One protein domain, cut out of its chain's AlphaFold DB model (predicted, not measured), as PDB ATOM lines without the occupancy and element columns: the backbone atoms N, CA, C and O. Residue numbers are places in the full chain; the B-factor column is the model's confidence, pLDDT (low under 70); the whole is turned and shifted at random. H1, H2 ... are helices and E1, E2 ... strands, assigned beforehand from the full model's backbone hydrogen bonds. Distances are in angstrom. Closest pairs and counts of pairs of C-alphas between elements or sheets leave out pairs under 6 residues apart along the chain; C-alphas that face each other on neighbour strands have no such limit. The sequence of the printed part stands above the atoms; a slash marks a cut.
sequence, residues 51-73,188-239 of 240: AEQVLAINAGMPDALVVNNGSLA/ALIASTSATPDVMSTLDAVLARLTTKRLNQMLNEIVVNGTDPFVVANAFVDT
ATOM      1  N   ALA A  51      30.292   4.436  26.039       93.00
ATOM      2  CA  ALA A  51      30.722   5.642  25.334       93.00
ATOM      3  C   ALA A  51      31.236   6.726  26.296       93.00
ATOM      4  O   ALA A  51      32.282   7.330  26.052       93.00
ATOM      5  N   GLU A  52      30.527   6.956  27.404       93.38
ATOM      6  CA  GLU A  52      30.956   7.906  28.436       93.38
ATOM      7  C   GLU A  52      32.251   7.447  29.112       93.38
ATOM      8  O   GLU A  52      33.155   8.256  29.324       93.38
ATOM      9  N   GLN A  53      32.364   6.149  29.402       94.69
ATOM     10  CA  GLN A  53      33.556   5.551  30.000       94.69
ATOM     11  C   GLN A  53      34.776   5.688  29.092       94.69
ATOM     12  O   GLN A  53      35.815   6.162  29.540       94.69
ATOM     13  N   VAL A  54      34.662   5.341  27.808       94.56
ATOM     14  CA  VAL A  54      35.751   5.482  26.827       94.56
ATOM     15  C   VAL A  54      36.199   6.939  26.700       94.56
ATOM     16  O   VAL A  54      37.402   7.211  26.651       94.56
ATOM     17  N   LEU A  55      35.256   7.886  26.685       93.94
ATOM     18  CA  LEU A  55      35.569   9.312  26.657       93.94
ATOM     19  C   LEU A  55      36.331   9.744  27.919       93.94
ATOM     20  O   LEU A  55      37.360  10.413  27.811       93.94
ATOM     21  N   ALA A  56      35.868   9.333  29.102       93.62
ATOM     22  CA  ALA A  56      36.525   9.638  30.370       93.62
ATOM     23  C   ALA A  56      37.924   9.000  30.470       93.62
ATOM     24  O   ALA A  56      38.868   9.660  30.906       93.62
ATOM     25  N   ILE A  57      38.080   7.753  30.014       93.94
ATOM     26  CA  ILE A  57      39.361   7.034  29.984       93.94
ATOM     27  C   ILE A  57      40.353   7.766  29.077       93.94
ATOM     28  O   ILE A  57      41.446   8.106  29.523       93.94
ATOM     29  N   ASN A  58      39.977   8.077  27.833       94.25
ATOM     30  CA  ASN A  58      40.858   8.798  26.909       94.25
ATOM     31  C   ASN A  58      41.207  10.211  27.401       94.25
ATOM     32  O   ASN A  58      42.333  10.653  27.204       94.25
ATOM     33  N   ALA A  59      40.287  10.905  28.079       93.75
ATOM     34  CA  ALA A  59      40.566  12.213  28.672       93.75
ATOM     35  C   ALA A  59      41.491  12.146  29.904       93.75
ATOM     36  O   ALA A  59      42.171  13.124  30.212       93.75
ATOM     37  N   GLY A  60      41.494  11.021  30.628       93.56
ATOM     38  CA  GLY A  60      42.281  10.825  31.848       93.56
ATOM     39  C   GLY A  60      43.645  10.157  31.646       93.56
ATOM     40  O   GLY A  60      44.463  10.157  32.567       93.56
ATOM     41  N   MET A  61      43.901   9.567  30.476       94.56
ATOM     42  CA  MET A  61      45.155   8.873  30.173       94.56
ATOM     43  C   MET A  61      46.245   9.812  29.630       94.56
ATOM     44  O   MET A  61      45.944  10.871  29.085       94.56
ATOM     45  N   PRO A  62      47.533   9.430  29.737       96.75
ATOM     46  CA  PRO A  62      48.612  10.131  29.043       96.75
ATOM     47  C   PRO A  62      48.451  10.065  27.516       96.75
ATOM     48  O   PRO A  62      48.126   9.002  26.995       96.75
ATOM     49  N   ASP A  63      48.845  11.125  26.799       95.06
ATOM     50  CA  ASP A  63      48.784  11.228  25.322       95.06
ATOM     51  C   ASP A  63      49.474  10.076  24.559       95.06
ATOM     52  O   ASP A  63      49.235   9.859  23.370       95.06
ATOM     53  N   ALA A  64      50.365   9.336  25.224       97.12
ATOM     54  CA  ALA A  64      51.046   8.169  24.669       97.12
ATOM     55  C   ALA A  64      50.142   6.928  24.540       97.12
ATOM     56  O   ALA A  64      50.574   5.938  23.946       97.12
ATOM     57  N   LEU A  65      48.931   6.962  25.099       97.75
ATOM     58  CA  LEU A  65      47.977   5.863  25.126       97.75
ATOM     59  C   LEU A  65      46.618   6.301  24.584       97.75
ATOM     60  O   LEU A  65      46.189   7.434  24.773       97.75
ATOM     61  N   VAL A  66      45.918   5.357  23.965       96.88
ATOM     62  CA  VAL A  66      44.539   5.528  23.515       96.88
ATOM     63  C   VAL A  66      43.784   4.213  23.681       96.88
ATOM     64  O   VAL A  66      44.349   3.133  23.483       96.88
ATOM     65  N   VAL A  67      42.508   4.303  24.056       96.44
ATOM     66  CA  VAL A  67      41.553   3.196  23.945       96.44
ATOM     67  C   VAL A  67      40.603   3.433  22.781       96.44
ATOM     68  O   VAL A  67      40.262   4.571  22.451       96.44
ATOM     69  N   ASN A  68      40.176   2.344  22.156       93.75
ATOM     70  CA  ASN A  68      39.175   2.366  21.099       93.75
ATOM     71  C   ASN A  68      37.745   2.571  21.657       93.75
ATOM     72  O   ASN A  68      37.567   2.870  22.836       93.75
ATOM     73  N   ASN A  69      36.718   2.370  20.824       91.62
ATOM     74  CA  ASN A  69      35.309   2.600  21.179       91.62
ATOM     75  C   ASN A  69      34.699   1.588  22.176       91.62
ATOM     76  O   ASN A  69      33.539   1.738  22.554       91.62
ATOM     77  N   GLY A  70      35.462   0.582  22.614       94.44
ATOM     78  CA  GLY A  70      34.967  -0.513  23.449       94.44
ATOM     79  C   GLY A  70      34.174  -1.561  22.665       94.44
ATOM     80  O   GLY A  70      33.840  -1.384  21.493       94.44
ATOM     81  N   SER A  71      33.938  -2.708  23.294       95.81
ATOM     82  CA  SER A  71      33.189  -3.822  22.714       95.81
ATOM     83  C   SER A  71      31.711  -3.802  23.080       95.81
ATOM     84  O   SER A  71      31.278  -3.096  23.987       95.81
ATOM     85  N   LEU A  72      30.938  -4.646  22.391       93.50
ATOM     86  CA  LEU A  72      29.572  -4.992  22.801       93.50
ATOM     87  C   LEU A  72      29.541  -6.022  23.945       93.50
ATOM     88  O   LEU A  72      28.466  -6.434  24.378       93.50
ATOM     89  N   ALA A  73      30.700  -6.529  24.367       93.94
ATOM     90  CA  ALA A  73      30.822  -7.509  25.428       93.94
ATOM     91  C   ALA A  73      31.139  -6.807  26.733       93.94
ATOM     92  O   ALA A  73      32.170  -6.150  26.853       93.94
ATOM     93  N   ALA A 188      40.457  -2.070  23.780       95.50
ATOM     94  CA  ALA A 188      41.824  -2.242  23.313       95.50
ATOM     95  C   ALA A 188      42.648  -1.006  23.690       95.50
ATOM     96  O   ALA A 188      42.458   0.066  23.117       95.50
ATOM     97  N   LEU A 189      43.564  -1.162  24.647       96.56
ATOM     98  CA  LEU A 189      44.540  -0.137  25.015       96.56
ATOM     99  C   LEU A 189      45.784  -0.267  24.132       96.56
ATOM    100  O   LEU A 189      46.442  -1.309  24.132       96.56
ATOM    101  N   ILE A 190      46.128   0.792  23.406       97.19
ATOM    102  CA  ILE A 190      47.253   0.802  22.470       97.19
ATOM    103  C   ILE A 190      48.098   2.067  22.633       97.19
ATOM    104  O   ILE A 190      47.610   3.126  23.024       97.19
ATOM    105  N   ALA A 191      49.392   1.958  22.323       97.88
ATOM    106  CA  ALA A 191      50.261   3.120  22.209       97.88
ATOM    107  C   ALA A 191      49.824   4.006  21.032       97.88
ATOM    108  O   ALA A 191      49.659   3.512  19.914       97.88
ATOM    109  N   SER A 192      49.733   5.318  21.245       96.00
ATOM    110  CA  SER A 192      49.299   6.279  20.219       96.00
ATOM    111  C   SER A 192      50.174   6.241  18.961       96.00
ATOM    112  O   SER A 192      49.690   6.460  17.856       96.00
ATOM    113  N   THR A 193      51.455   5.878  19.091       97.19
ATOM    114  CA  THR A 193      52.379   5.697  17.955       97.19
ATOM    115  C   THR A 193      52.027   4.515  17.048       97.19
ATOM    116  O   THR A 193      52.490   4.467  15.912       97.19
ATOM    117  N   SER A 194      51.240   3.560  17.546       96.81
ATOM    118  CA  SER A 194      50.799   2.359  16.826       96.81
ATOM    119  C   SER A 194      49.320   2.420  16.427       96.81
ATOM    120  O   SER A 194      48.858   1.566  15.674       96.81
ATOM    121  N   ALA A 195      48.581   3.426  16.904       95.69
ATOM    122  CA  ALA A 195      47.158   3.637  16.650       95.69
ATOM    123  C   ALA A 195      46.905   4.275  15.270       95.69
ATOM    124  O   ALA A 195      46.309   5.346  15.154       95.69
ATOM    125  N   THR A 196      47.393   3.642  14.201       96.88
ATOM    126  CA  THR A 196      47.072   4.085  12.836       96.88
ATOM    127  C   THR A 196      45.575   3.886  12.551       96.88
ATOM    128  O   THR A 196      44.946   3.029  13.180       96.88
ATOM    129  N   PRO A 197      44.982   4.623  11.587       96.38
ATOM    130  CA  PRO A 197      43.577   4.437  11.222       96.38
ATOM    131  C   PRO A 197      43.217   2.980  10.896       96.38
ATOM    132  O   PRO A 197      42.185   2.491  11.348       96.38
ATOM    133  N   ASP A 198      44.101   2.265  10.194       96.69
ATOM    134  CA  ASP A 198      43.893   0.860   9.828       96.69
ATOM    135  C   ASP A 198      43.903  -0.067  11.055       96.69
ATOM    136  O   ASP A 198      43.063  -0.962  11.164       96.69
ATOM    137  N   VAL A 199      44.813   0.158  12.011       96.56
ATOM    138  CA  VAL A 199      44.868  -0.615  13.264       96.56
ATOM    139  C   VAL A 199      43.617  -0.369  14.101       96.56
ATOM    140  O   VAL A 199      42.980  -1.328  14.535       96.56
ATOM    141  N   MET A 200      43.225   0.894  14.283       96.06
ATOM    142  CA  MET A 200      42.034   1.246  15.062       96.06
ATOM    143  C   MET A 200      40.761   0.685  14.423       96.06
ATOM    144  O   MET A 200      39.964   0.058  15.113       96.06
ATOM    145  N   SER A 201      40.613   0.808  13.100       94.88
ATOM    146  CA  SER A 201      39.476   0.231  12.376       94.88
ATOM    147  C   SER A 201      39.424  -1.294  12.488       94.88
ATOM    148  O   SER A 201      38.335  -1.864  12.535       94.88
ATOM    149  N   THR A 202      40.579  -1.962  12.518       95.00
ATOM    150  CA  THR A 202      40.651  -3.421  12.671       95.00
ATOM    151  C   THR A 202      40.228  -3.839  14.078       95.00
ATOM    152  O   THR A 202      39.414  -4.746  14.232       95.00
ATOM    153  N   LEU A 203      40.728  -3.151  15.109       95.19
ATOM    154  CA  LEU A 203      40.346  -3.397  16.503       95.19
ATOM    155  C   LEU A 203      38.854  -3.136  16.735       95.19
ATOM    156  O   LEU A 203      38.180  -3.962  17.350       95.19
ATOM    157  N   ASP A 204      38.313  -2.046  16.190       94.50
ATOM    158  CA  ASP A 204      36.886  -1.738  16.279       94.50
ATOM    159  C   ASP A 204      36.024  -2.811  15.598       94.50
ATOM    160  O   ASP A 204      34.995  -3.202  16.144       94.50
ATOM    161  N   ALA A 205      36.453  -3.361  14.454       93.31
ATOM    162  CA  ALA A 205      35.735  -4.452  13.792       93.31
ATOM    163  C   ALA A 205      35.691  -5.732  14.648       93.31
ATOM    164  O   ALA A 205      34.646  -6.382  14.739       93.31
ATOM    165  N   VAL A 206      36.801  -6.072  15.316       94.50
ATOM    166  CA  VAL A 206      36.869  -7.195  16.265       94.50
ATOM    167  C   VAL A 206      35.910  -6.956  17.437       94.50
ATOM    168  O   VAL A 206      35.088  -7.819  17.754       94.50
ATOM    169  N   LEU A 207      35.971  -5.777  18.064       94.19
ATOM    170  CA  LEU A 207      35.179  -5.462  19.257       94.19
ATOM    171  C   LEU A 207      33.680  -5.285  18.966       94.19
ATOM    172  O   LEU A 207      32.857  -5.676  19.793       94.19
ATOM    173  N   ALA A 208      33.310  -4.813  17.774       93.25
ATOM    174  CA  ALA A 208      31.918  -4.758  17.322       93.25
ATOM    175  C   ALA A 208      31.301  -6.154  17.134       93.25
ATOM    176  O   ALA A 208      30.087  -6.324  17.237       93.25
ATOM    177  N   ARG A 209      32.121  -7.179  16.863       94.31
ATOM    178  CA  ARG A 209      31.676  -8.579  16.778       94.31
ATOM    179  C   ARG A 209      31.785  -9.323  18.107       94.31
ATOM    180  O   ARG A 209      31.190 -10.398  18.225       94.31
ATOM    181  N   LEU A 210      32.501  -8.787  19.090       94.56
ATOM    182  CA  LEU A 210      32.635  -9.363  20.421       94.56
ATOM    183  C   LEU A 210      31.442  -8.937  21.288       94.56
ATOM    184  O   LEU A 210      31.486  -7.906  21.945       94.56
ATOM    185  N   THR A 211      30.366  -9.724  21.271       93.12
ATOM    186  CA  THR A 211      29.197  -9.538  22.149       93.12
ATOM    187  C   THR A 211      29.354 -10.331  23.444       93.12
ATOM    188  O   THR A 211      30.080 -11.327  23.462       93.12
ATOM    189  N   THR A 212      28.635  -9.964  24.511       91.69
ATOM    190  CA  THR A 212      28.651 -10.709  25.790       91.69
ATOM    191  C   THR A 212      28.360 -12.195  25.581       91.69
ATOM    192  O   THR A 212      29.086 -13.048  26.083       91.69
ATOM    193  N   LYS A 213      27.365 -12.514  24.741       87.12
ATOM    194  CA  LYS A 213      27.035 -13.895  24.362       87.12
ATOM    195  C   LYS A 213      28.220 -14.623  23.725       87.12
ATOM    196  O   LYS A 213      28.520 -15.746  24.109       87.12
ATOM    197  N   ARG A 214      28.902 -14.000  22.757       90.94
ATOM    198  CA  ARG A 214      30.070 -14.610  22.099       90.94
ATOM    199  C   ARG A 214      31.246 -14.768  23.057       90.94
ATOM    200  O   ARG A 214      31.893 -15.808  23.039       90.94
ATOM    201  N   LEU A 215      31.503 -13.774  23.908       92.94
ATOM    202  CA  LEU A 215      32.559 -13.849  24.917       92.94
ATOM    203  C   LEU A 215      32.298 -14.985  25.917       92.94
ATOM    204  O   LEU A 215      33.206 -15.759  26.202       92.94
ATOM    205  N   ASN A 216      31.056 -15.140  26.381       89.69
ATOM    206  CA  ASN A 216      30.650 -16.241  27.251       89.69
ATOM    207  C   ASN A 216      30.777 -17.613  26.562       89.69
ATOM    208  O   ASN A 216      31.319 -18.541  27.151       89.69
ATOM    209  N   GLN A 217      30.373 -17.737  25.292       88.94
ATOM    210  CA  GLN A 217      30.571 -18.967  24.512       88.94
ATOM    211  C   GLN A 217      32.055 -19.352  24.404       88.94
ATOM    212  O   GLN A 217      32.405 -20.508  24.625       88.94
ATOM    213  N   MET A 218      32.933 -18.387  24.118       92.56
ATOM    214  CA  MET A 218      34.380 -18.626  24.084       92.56
ATOM    215  C   MET A 218      34.932 -19.026  25.455       92.56
ATOM    216  O   MET A 218      35.760 -19.929  25.541       92.56
ATOM    217  N   LEU A 219      34.461 -18.387  26.530       91.31
ATOM    218  CA  LEU A 219      34.849 -18.748  27.892       91.31
ATOM    219  C   LEU A 219      34.438 -20.188  28.229       91.31
ATOM    220  O   LEU A 219      35.232 -20.917  28.818       91.31
ATOM    221  N   ASN A 220      33.251 -20.622  27.803       89.19
ATOM    222  CA  ASN A 220      32.775 -21.990  28.013       89.19
ATOM    223  C   ASN A 220      33.648 -23.020  27.295       89.19
ATOM    224  O   ASN A 220      34.011 -24.028  27.898       89.19
ATOM    225  N   GLU A 221      34.043 -22.757  26.048       91.06
ATOM    226  CA  GLU A 221      34.974 -23.633  25.323       91.06
ATOM    227  C   GLU A 221      36.304 -23.805  26.070       91.06
ATOM    228  O   GLU A 221      36.857 -24.901  26.120       91.06
ATOM    229  N   ILE A 222      36.803 -22.743  26.702       92.06
ATOM    230  CA  ILE A 222      38.063 -22.790  27.449       92.06
ATOM    231  C   ILE A 222      37.884 -23.515  28.788       92.06
ATOM    232  O   ILE A 222      38.649 -24.419  29.113       92.06
ATOM    233  N   VAL A 223      36.893 -23.112  29.585       87.69
ATOM    234  CA  VAL A 223      36.761 -23.546  30.985       87.69
ATOM    235  C   VAL A 223      36.108 -24.920  31.100       87.69
ATOM    236  O   VAL A 223      36.543 -25.734  31.910       87.69
ATOM    237  N   VAL A 224      35.072 -25.186  30.300       85.56
ATOM    238  CA  VAL A 224      34.293 -26.431  30.375       85.56
ATOM    239  C   VAL A 224      34.896 -27.500  29.471       85.56
ATOM    240  O   VAL A 224      35.099 -28.631  29.912       85.56
ATOM    241  N   ASN A 225      35.222 -27.147  28.223       88.44
ATOM    242  CA  ASN A 225      35.729 -28.116  27.243       88.44
ATOM    243  C   ASN A 225      37.262 -28.247  27.262       88.44
ATOM    244  O   ASN A 225      37.801 -29.180  26.665       88.44
ATOM    245  N   GLY A 226      37.974 -27.346  27.951       93.19
ATOM    246  CA  GLY A 226      39.436 -27.358  28.018       93.19
ATOM    247  C   GLY A 226      40.114 -26.989  26.696       93.19
ATOM    248  O   GLY A 226      41.281 -27.332  26.492       93.19
ATOM    249  N   THR A 227      39.396 -26.332  25.779       96.50
ATOM    250  CA  THR A 227      39.938 -25.916  24.485       96.50
ATOM    251  C   THR A 227      40.987 -24.828  24.691       96.50
ATOM    252  O   THR A 227      40.789 -23.879  25.449       96.50
ATOM    253  N   ASP A 228      42.118 -24.952  23.998       97.12
ATOM    254  CA  ASP A 228      43.196 -23.973  24.088       97.12
ATOM    255  C   ASP A 228      42.709 -22.561  23.673       97.12
ATOM    256  O   ASP A 228      42.102 -22.416  22.602       97.12
ATOM    257  N   PRO A 229      42.979 -21.503  24.467       96.19
ATOM    258  CA  PRO A 229      42.528 -20.146  24.160       96.19
ATOM    259  C   PRO A 229      42.978 -19.623  22.792       96.19
ATOM    260  O   PRO A 229      42.255 -18.843  22.175       96.19
ATOM    261  N   PHE A 230      44.141 -20.050  22.287       96.81
ATOM    262  CA  PHE A 230      44.617 -19.675  20.956       96.81
ATOM    263  C   PHE A 230      43.733 -20.278  19.862       96.81
ATOM    264  O   PHE A 230      43.427 -19.610  18.876       96.81
ATOM    265  N   VAL A 231      43.280 -21.521  20.034       97.50
ATOM    266  CA  VAL A 231      42.348 -22.166  19.096       97.50
ATOM    267  C   VAL A 231      41.006 -21.436  19.100       97.50
ATOM    268  O   VAL A 231      40.496 -21.102  18.031       97.50
ATOM    269  N   VAL A 232      40.470 -21.122  20.282       96.62
ATOM    270  CA  VAL A 232      39.194 -20.398  20.424       96.62
ATOM    271  C   VAL A 232      39.275 -18.993  19.816       96.62
ATOM    272  O   VAL A 232      38.388 -18.594  19.062       96.62
ATOM    273  N   ALA A 233      40.357 -18.258  20.084       95.19
ATOM    274  CA  ALA A 233      40.560 -16.916  19.545       95.19
ATOM    275  C   ALA A 233      40.690 -16.911  18.013       95.19
ATOM    276  O   ALA A 233      40.068 -16.073  17.364       95.19
ATOM    277  N   ASN A 234      41.442 -17.850  17.423       95.88
ATOM    278  CA  ASN A 234      41.540 -17.955  15.961       95.88
ATOM    279  C   ASN A 234      40.190 -18.304  15.334       95.88
ATOM    280  O   ASN A 234      39.788 -17.651  14.379       95.88
ATOM    281  N   ALA A 235      39.451 -19.257  15.912       95.38
ATOM    282  CA  ALA A 235      38.118 -19.598  15.426       95.38
ATOM    283  C   ALA A 235      37.173 -18.384  15.440       95.38
ATOM    284  O   ALA A 235      36.403 -18.200  14.502       95.38
ATOM    285  N   PHE A 236      37.248 -17.528  16.467       94.50
ATOM    286  CA  PHE A 236      36.499 -16.271  16.502       94.50
ATOM    287  C   PHE A 236      36.944 -15.297  15.403       94.50
ATOM    288  O   PHE A 236      36.092 -14.782  14.677       94.50
ATOM    289  N   VAL A 237      38.252 -15.069  15.254       92.75
ATOM    290  CA  VAL A 237      38.810 -14.153  14.245       92.75
ATOM    291  C   VAL A 237      38.477 -14.606  12.819       92.75
ATOM    292  O   VAL A 237      38.124 -13.775  11.987       92.75
ATOM    293  N   ASP A 238      38.479 -15.911  12.549       93.25
ATOM    294  CA  ASP A 238      38.120 -16.490  11.246       93.25
ATOM    295  C   ASP A 238      36.642 -16.263  10.873       93.25
ATOM    296  O   ASP A 238      36.258 -16.421   9.712       93.25
ATOM    297  N   THR A 239      35.797 -15.880  11.838       90.06
ATOM    298  CA  THR A 239      34.387 -15.535  11.595       90.06
ATOM    299  C   THR A 239      34.143 -14.048  11.331       90.06
ATOM    300  O   THR A 239      32.979 -13.667  11.156       90.06
TER     301      THR A 239
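AT A GLANCE: This is residues 51 to 73 and 188 to 239 of the 240 residues of the protein "OpuAC domain-containing protein" of Actinobacteria bacterium (UniProt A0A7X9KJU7). Two small groups of parts stand at opposite ends of an elongated, open shape, with the helix H2 as a bridge between them. At one end two short strands, E1 and E2, lie side by side with H1 next to E1; at the other end H3 and H4 fold back on each other as a helical hairpin. The 75 printed residues include four named helices and two named strands, in the order H1, E1, E2, H2, H3, H4, and the two strands make one antiparallel sheet, E1 - E2. The class is mostly helix. The whole is loose, with a radius of gyration of the C-alphas of 14.4 A and spans of 41 by 23 by 17 A.

HOW THE PARTS SIT: H1, residues 51 to 60, comes nearest to E1, residues 65 to 67, where the C-alphas of Asn 58 and Val 66, the closest of the two elements, are 6.0 A apart. E1 and E2, residues 189 to 191, are antiparallel neighbours, with 147 degrees between their directions. The C-alphas of residues 65 and 191, which face each other, are 4.6 A apart. N 66 and O 190 are within hydrogen-bond range at 3.0 A, and so are N 190 and O 66 at 2.9 A. H2, residues 197 to 209, is apart from H1 and from E1. It is close to H4, residues 229 to 237, but not clearly touching: their closest C-alphas, those of Val 206 and Val 237, are 7.5 A apart. The lines of H2 and H4 are about perpendicular, at 79 degrees. H3, residues 212 to 223, is apart from H2. H3 touches H4 with its residues 218 to 222 alone; the closest C-alphas, those of Ile 222 and Pro 229, are 6.1 A apart. This helical hairpin has a shallow tilt of 31 degrees, and its helices run opposite ways. In H1, H2, H3 and H4 every O i to N i+4 pair is within hydrogen-bond range.

IN THESE COORDINATES: H1 begins at C-alpha 51, at (30.722, 5.642, 25.334), and is 14.2 A long from first to last C-alpha. E1 is 7.1 A long and E2 7.2 A. H2, the longest helix with 13 residues, begins at C-alpha 197, at (43.577, 4.437, 11.222), and is 18.5 A long. H3 is 16.0 A long. H4 is 12.2 A long and ends at C-alpha 237, at (38.810, -14.153, 14.245).

THE WHOLE: The two C-alphas farthest apart are those of Asp 63 and Asn 225, at 41.5 A. Residues 74 to 187 are not printed, and C-alphas 73 and 188 are 12.4 A apart across this cut, which falls in the link from E1 to E2. Of the links that are printed whole, those from H1 to E1, E2 to H2, H2 to H3 and H3 to H4 are tight. The mean pLDDT of the printed part is 94.1, and no printed residue is under 70.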